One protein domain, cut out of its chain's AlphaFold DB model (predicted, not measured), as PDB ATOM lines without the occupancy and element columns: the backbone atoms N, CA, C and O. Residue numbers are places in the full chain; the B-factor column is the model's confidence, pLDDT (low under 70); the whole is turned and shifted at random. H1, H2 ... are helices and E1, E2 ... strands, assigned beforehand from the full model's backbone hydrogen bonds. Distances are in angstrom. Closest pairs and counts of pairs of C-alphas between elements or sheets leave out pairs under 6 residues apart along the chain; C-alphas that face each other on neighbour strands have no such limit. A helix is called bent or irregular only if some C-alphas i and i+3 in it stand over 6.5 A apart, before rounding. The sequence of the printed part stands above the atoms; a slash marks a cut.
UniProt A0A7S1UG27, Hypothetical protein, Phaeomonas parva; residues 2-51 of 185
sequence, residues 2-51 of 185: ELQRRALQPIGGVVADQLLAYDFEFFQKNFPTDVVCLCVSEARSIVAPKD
ATOM      1  N   GLU A   2     151.801 160.328 105.643       62.47
ATOM      2  CA  GLU A   2     150.403 160.732 105.928       62.47
ATOM      3  C   GLU A   2     150.086 160.886 107.422       62.47
ATOM      4  O   GLU A   2     149.508 161.894 107.814       62.47
ATOM      5  N   LEU A   3     150.558 159.966 108.273       62.22
ATOM      6  CA  LEU A   3     150.412 160.075 109.735       62.22
ATOM      7  C   LEU A   3     151.020 161.372 110.296       62.22
ATOM      8  O   LEU A   3     150.430 162.020 111.153       62.22
ATOM      9  N   GLN A   4     152.167 161.796 109.755       65.12
ATOM     10  CA  GLN A   4     152.812 163.057 110.135       65.12
ATOM     11  C   GLN A   4     151.995 164.274 109.683       65.12
ATOM     12  O   GLN A   4     151.865 165.225 110.441       65.12
ATOM     13  N   ARG A   5     151.394 164.250 108.484       67.06
ATOM     14  CA  ARG A   5     150.498 165.335 108.038       67.06
ATOM     15  C   ARG A   5     149.255 165.448 108.915       67.06
ATOM     16  O   ARG A   5     148.883 166.561 109.271       67.06
ATOM     17  N   ARG A   6     148.660 164.317 109.305       70.69
ATOM     18  CA  ARG A   6     147.478 164.295 110.178       70.69
ATOM     19  C   ARG A   6     147.781 164.866 111.567       70.69
ATOM     20  O   ARG A   6     146.963 165.599 112.103       70.69
ATOM     21  N   ALA A   7     148.972 164.601 112.108       72.31
ATOM     22  CA  ALA A   7     149.412 165.170 113.384       72.31
ATOM     23  C   ALA A   7     149.739 166.676 113.310       72.31
ATOM     24  O   ALA A   7     149.596 167.386 114.299       72.31
ATOM     25  N   LEU A   8     150.171 167.177 112.147       76.81
ATOM     26  CA  LEU A   8     150.537 168.586 111.966       76.81
ATOM     27  C   LEU A   8     149.343 169.505 111.688       76.81
ATOM     28  O   LEU A   8     149.446 170.707 111.921       76.81
ATOM     29  N   GLN A   9     148.222 168.967 111.204       76.75
ATOM     30  CA  GLN A   9     147.040 169.769 110.886       76.75
ATOM     31  C   GLN A   9     146.485 170.525 112.115       76.75
ATOM     32  O   GLN A   9     146.283 171.734 111.994       76.75
ATOM     33  N   PRO A  10     146.311 169.906 113.304       80.38
ATOM     34  CA  PRO A  10     145.876 170.637 114.498       80.38
ATOM     35  C   PRO A  10     146.908 171.665 114.976       80.38
ATOM     36  O   PRO A  10     146.539 172.751 115.408       80.38
ATOM     37  N   ILE A  11     148.204 171.353 114.846       84.12
ATOM     38  CA  ILE A  11     149.295 172.269 115.219       84.12
ATOM     39  C   ILE A  11     149.257 173.529 114.348       84.12
ATOM     40  O   ILE A  11     149.488 174.620 114.856       84.12
ATOM     41  N   GLY A  12     148.920 173.401 113.061       83.94
ATOM     42  CA  GLY A  12     148.719 174.552 112.180       83.94
ATOM     43  C   GLY A  12     147.639 175.506 112.696       83.94
ATOM     44  O   GLY A  12     147.872 176.709 112.726       83.94
ATOM     45  N   GLY A  13     146.504 174.977 113.167       84.94
ATOM     46  CA  GLY A  13     145.427 175.785 113.760       84.94
ATOM     47  C   GLY A  13     145.835 176.468 115.069       84.94
ATOM     48  O   GLY A  13     145.533 177.642 115.275       84.94
ATOM     49  N   VAL A  14     146.596 175.774 115.920       88.31
ATOM     50  CA  VAL A  14     147.137 176.357 117.158       88.31
ATOM     51  C   VAL A  14     148.121 177.486 116.846       88.31
ATOM     52  O   VAL A  14     148.031 178.558 117.433       88.31
ATOM     53  N   VAL A  15     149.031 177.282 115.892       86.94
ATOM     54  CA  VAL A  15     150.040 178.286 115.519       86.94
ATOM     55  C   VAL A  15     149.417 179.487 114.806       86.94
ATOM     56  O   VAL A  15     149.852 180.612 115.028       86.94
ATOM     57  N   ALA A  16     148.422 179.269 113.946       84.94
ATOM     58  CA  ALA A  16     147.798 180.337 113.170       84.94
ATOM     59  C   ALA A  16     146.810 181.168 113.992       84.94
ATOM     60  O   ALA A  16     146.871 182.397 113.956       84.94
ATOM     61  N   ASP A  17     145.918 180.478 114.704       86.19
ATOM     62  CA  ASP A  17     144.678 181.057 115.220       86.19
ATOM     63  C   ASP A  17     144.500 180.818 116.723       86.19
ATOM     64  O   ASP A  17     143.488 181.224 117.291       86.19
ATOM     65  N   GLN A  18     145.452 180.140 117.379       90.25
ATOM     66  CA  GLN A  18     145.330 179.720 118.777       90.25
ATOM     67  C   GLN A  18     144.076 178.861 119.020       90.25
ATOM     68  O   GLN A  18     143.490 178.865 120.107       90.25
ATOM     69  N   LEU A  19     143.673 178.082 118.009       91.81
ATOM     70  CA  LEU A  19     142.534 177.170 118.065       91.81
ATOM     71  C   LEU A  19     142.999 175.720 117.953       91.81
ATOM     72  O   LEU A  19     143.494 175.276 116.915       91.81
ATOM     73  N   LEU A  20     142.769 174.950 119.013       90.81
ATOM     74  CA  LEU A  20     142.967 173.510 118.994       90.81
ATOM     75  C   LEU A  20     141.713 172.832 118.439       90.81
ATOM     76  O   LEU A  20     140.696 172.716 119.128       90.81
ATOM     77  N   ALA A  21     141.794 172.383 117.189       88.06
ATOM     78  CA  ALA A  21     140.750 171.581 116.565       88.06
ATOM     79  C   ALA A  21     140.776 170.152 117.120       88.06
ATOM     80  O   ALA A  21     141.782 169.447 116.998       88.06
ATOM     81  N   TYR A  22     139.663 169.726 117.709       88.69
ATOM     82  CA  TYR A  22     139.457 168.365 118.182       88.69
ATOM     83  C   TYR A  22     138.272 167.729 117.451       88.69
ATOM     84  O   TYR A  22     137.184 168.305 117.373       88.69
ATOM     85  N   ASP A  23     138.495 166.525 116.931       88.06
ATOM     86  CA  ASP A  23     137.502 165.727 116.215       88.06
ATOM     87  C   ASP A  23     136.979 164.644 117.166       88.06
ATOM     88  O   ASP A  23     137.680 163.672 117.462       88.06
ATOM     89  N   PHE A  24     135.788 164.854 117.733       88.19
ATOM     90  CA  PHE A  24     135.089 163.811 118.482       88.19
ATOM     91  C   PHE A  24     134.350 162.903 117.499       88.19
ATOM     92  O   PHE A  24     134.005 163.318 116.399       88.19
ATOM     93  N   GLU A  25     134.024 161.684 117.928       91.69
ATOM     94  CA  GLU A  25     133.329 160.695 117.090       91.69
ATOM     95  C   GLU A  25     132.027 161.225 116.454       91.69
ATOM     96  O   GLU A  25     131.672 160.824 115.350       91.69
ATOM     97  N   PHE A  26     131.342 162.166 117.116       92.38
ATOM     98  CA  PHE A  26     130.035 162.677 116.684       92.38
ATOM     99  C   PHE A  26     130.018 164.163 116.305       92.38
ATOM    100  O   PHE A  26     129.015 164.635 115.771       92.38
ATOM    101  N   PHE A  27     131.074 164.926 116.603       91.25
ATOM    102  CA  PHE A  27     131.136 166.356 116.287       91.25
ATOM    103  C   PHE A  27     132.566 166.901 116.346       91.25
ATOM    104  O   PHE A  27     133.421 166.407 117.075       91.25
ATOM    105  N   GLN A  28     132.800 168.001 115.639       90.19
ATOM    106  CA  GLN A  28     134.065 168.733 115.679       90.19
ATOM    107  C   GLN A  28     133.944 169.956 116.577       90.19
ATOM    108  O   GLN A  28     132.926 170.652 116.566       90.19
ATOM    109  N   LYS A  29     134.987 170.228 117.363       92.25
ATOM    110  CA  LYS A  29     135.033 171.395 118.243       92.25
ATOM    111  C   LYS A  29     136.412 172.030 118.243       92.25
ATOM    112  O   LYS A  29     137.419 171.355 118.423       92.25
ATOM    113  N   ASN A  30     136.420 173.353 118.118       91.56
ATOM    114  CA  ASN A  30     137.616 174.162 118.284       91.56
ATOM    115  C   ASN A  30     137.663 174.697 119.713       91.56
ATOM    116  O   ASN A  30     136.694 175.291 120.194       91.56
ATOM    117  N   PHE A  31     138.786 174.477 120.385       92.75
ATOM    118  CA  PHE A  31     139.043 175.003 121.717       92.75
ATOM    119  C   PHE A  31     139.994 176.195 121.617       92.75
ATOM    120  O   PHE A  31     141.071 176.043 121.035       92.75
ATOM    121  N   PRO A  32     139.631 177.366 122.168       94.31
ATOM    122  CA  PRO A  32     140.567 178.472 122.272       94.31
ATOM    123  C   PRO A  32     141.707 178.093 123.216       94.31
ATOM    124  O   PRO A  32     141.492 177.506 124.278       94.31
ATOM    125  N   THR A  33     142.919 178.424 122.801       92.62
ATOM    126  CA  THR A  33     144.160 178.203 123.538       92.62
ATOM    127  C   THR A  33     144.948 179.509 123.614       92.62
ATOM    128  O   THR A  33     144.611 180.476 122.943       92.62
ATOM    129  N   ASP A  34     145.948 179.560 124.487       88.44
ATOM    130  CA  ASP A  34     146.906 180.668 124.566       88.44
ATOM    131  C   ASP A  34     148.277 180.061 124.866       88.44
ATOM    132  O   ASP A  34     148.687 179.902 126.020       88.44
ATOM    133  N   VAL A  35     148.922 179.565 123.812       88.38
ATOM    134  CA  VAL A  35     150.197 178.854 123.882       88.38
ATOM    135  C   VAL A  35     151.230 179.514 122.981       88.38
ATOM    136  O   VAL A  35     151.025 179.739 121.788       88.38
ATOM    137  N   VAL A  36     152.399 179.781 123.558       86.44
ATOM    138  CA  VAL A  36     153.560 180.260 122.806       86.44
ATOM    139  C   VAL A  36     154.199 179.074 122.087       86.44
ATOM    140  O   VAL A  36     154.619 178.105 122.719       86.44
ATOM    141  N   CYS A  37     154.296 179.146 120.759       86.44
ATOM    142  CA  CYS A  37     154.888 178.089 119.945       86.44
ATOM    143  C   CYS A  37     156.325 178.436 119.534       86.44
ATOM    144  O   CYS A  37     156.559 179.390 118.796       86.44
ATOM    145  N   LEU A  38     157.289 177.612 119.956       88.62
ATOM    146  CA  LEU A  38     158.659 177.634 119.442       88.62
ATOM    147  C   LEU A  38     158.882 176.412 118.547       88.62
ATOM    148  O   LEU A  38     158.851 175.276 119.015       88.62
ATOM    149  N   CYS A  39     159.125 176.642 117.257       86.38
ATOM    150  CA  CYS A  39     159.417 175.576 116.303       86.38
ATOM    151  C   CYS A  39     160.900 175.574 115.930       86.38
ATOM    152  O   CYS A  39     161.407 176.555 115.386       86.38
ATOM    153  N   VAL A  40     161.568 174.443 116.152       89.31
ATOM    154  CA  VAL A  40     162.938 174.200 115.684       89.31
ATOM    155  C   VAL A  40     162.886 173.165 114.568       89.31
ATOM    156  O   VAL A  40     162.240 172.127 114.700       89.31
ATOM    157  N   SER A  41     163.534 173.460 113.445       87.31
ATOM    158  CA  SER A  41     163.596 172.561 112.295       87.31
ATOM    159  C   SER A  41     164.966 172.643 111.634       87.31
ATOM    160  O   SER A  41     165.481 173.737 111.426       87.31
ATOM    161  N   GLU A  42     165.524 171.495 111.254       86.25
ATOM    162  CA  GLU A  42     166.810 171.423 110.537       86.25
ATOM    163  C   GLU A  42     166.720 172.013 109.122       86.25
ATOM    164  O   GLU A  42     167.671 172.597 108.610       86.25
ATOM    165  N   ALA A  43     165.550 171.887 108.497       80.69
ATOM    166  CA  ALA A  43     165.252 172.421 107.174       80.69
ATOM    167  C   ALA A  43     164.113 173.447 107.245       80.69
ATOM    168  O   ALA A  43     163.658 173.848 108.318       80.69
ATOM    169  N   ARG A  44     163.607 173.884 106.089       80.50
ATOM    170  CA  ARG A  44     162.458 174.793 106.019       80.50
ATOM    171  C   ARG A  44     161.230 174.152 106.683       80.50
ATOM    172  O   ARG A  44     160.639 173.234 106.125       80.50
ATOM    173  N   SER A  45     160.821 174.677 107.843       82.38
ATOM    174  CA  SER A  45     159.589 174.228 108.511       82.38
ATOM    175  C   SER A  45     158.367 174.389 107.598       82.38
ATOM    176  O   SER A  45     158.227 175.415 106.921       82.38
ATOM    177  N   ILE A  46     157.506 173.371 107.616       82.88
ATOM    178  CA  ILE A  46     156.212 173.310 106.924       82.88
ATOM    179  C   ILE A  46     155.060 173.870 107.767       82.88
ATOM    180  O   ILE A  46     153.965 174.047 107.243       82.88
ATOM    181  N   VAL A  47     155.304 174.151 109.051       81.50
ATOM    182  CA  VAL A  47     154.339 174.823 109.925       81.50
ATOM    183  C   VAL A  47     154.289 176.297 109.529       81.50
ATOM    184  O   VAL A  47     155.325 176.967 109.442       81.50
ATOM    185  N   ALA A  48     153.086 176.771 109.231       76.38
ATOM    186  CA  ALA A  48     152.783 178.133 108.827       76.38
ATOM    187  C   ALA A  48     151.464 178.565 109.494       76.38
ATOM    188  O   ALA A  48     150.627 177.696 109.742       76.38
ATOM    189  N   PRO A  49     151.255 179.869 109.738       80.50
ATOM    190  CA  PRO A  49     152.163 180.989 109.478       80.50
ATOM    191  C   PRO A  49     153.372 181.006 110.431       80.50
ATOM    192  O   PRO A  49     153.397 180.306 111.436       80.50
ATOM    193  N   LYS A  50     154.412 181.767 110.075       79.88
ATOM    194  CA  LYS A  50     155.593 181.978 110.925       79.88
ATOM    195  C   LYS A  50     155.663 183.452 111.283       79.88
ATOM    196  O   LYS A  50     155.933 184.259 110.397       79.88
ATOM    197  N   ASP A  51     155.463 183.787 112.552       82.44
ATOM    198  CA  ASP A  51     155.544 185.184 112.995       82.44
ATOM    199  C   ASP A  51     156.990 185.670 113.045       82.44
ATOM    200  O   ASP A  51     157.290 186.793 112.650       82.44
TER     201      ASP A  51
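Overview. This is residues 2 to 51 of the 185 residues of the protein "Hypothetical protein" of Phaeomonas parva (UniProt A0A7S1UG27). What does the model look like? One kinked helix, H1, stands in the middle of a flat, spread-out shape, with a two-stranded hairpin, E1 and E2, slanting away on one side from near the helix's last residues. On the other side the long unnamed stretch of residues 33 to 51 runs out as an arm and folds back, and its residues 40 to 45 stick out free. What is it made of? The printed part has 50 residues with one named helix and then two named strands, in the order H1, E1, E2; the class is mixed, and the sheet, in the order E1 - E2, is antiparallel. How large is it? It is only just loose, close to compact, with a radius of gyration of the C-alphas of 12.0 A and spans of 38 by 27 by 12 A.

Arrangement. How do the helix and the first strand meet? H1, residues 2 to 17, and E1, residues 19 to 23, have 9 pairs of C-alphas within 8 A, the closest being those of Gly 13 and Leu 19, 5.4 A apart. How does the second strand stand? E2, residues 28 to 32, and E1 form a hairpin, antiparallel with 156 degrees between their directions; N 20 and O 31, and N 29 and O 22, are within hydrogen-bond range, each pair at 2.9 A. H1 and E2 are near each other, with 6 pairs of C-alphas within 10 A. Is the helix even? H1 has a kink of 30 degrees near residue 10 and is only just irregular, C-alphas 7 and 10 being 6.6 A apart; 10 of its 12 O i to N i+4 pairs are within hydrogen-bond range.

Along the chain. Where does H1 run? Its C-alphas go from Glu 2 at (150.403, 160.732, 105.928) to Asp 17 at (144.678, 181.057, 115.220), 23.1 A. Where are the strands? E1 measures 12.6 A from Leu 19 to Asp 23, and E2 13.4 A from Gln 28 to Pro 32, whose C-alpha is at (140.567, 178.472, 122.272).

Size, cuts and confidence. How far does it reach? The two C-alphas farthest apart are those of Phe 26 and Glu 42, 38.3 A. Is there a cut, or a long link? The printed part has no cut, and the links H1 to E1 and E1 to E2 are tight. Where is confidence low? Residues 2 to 5 are under 70, while the mean pLDDT of the printed part is 84.1.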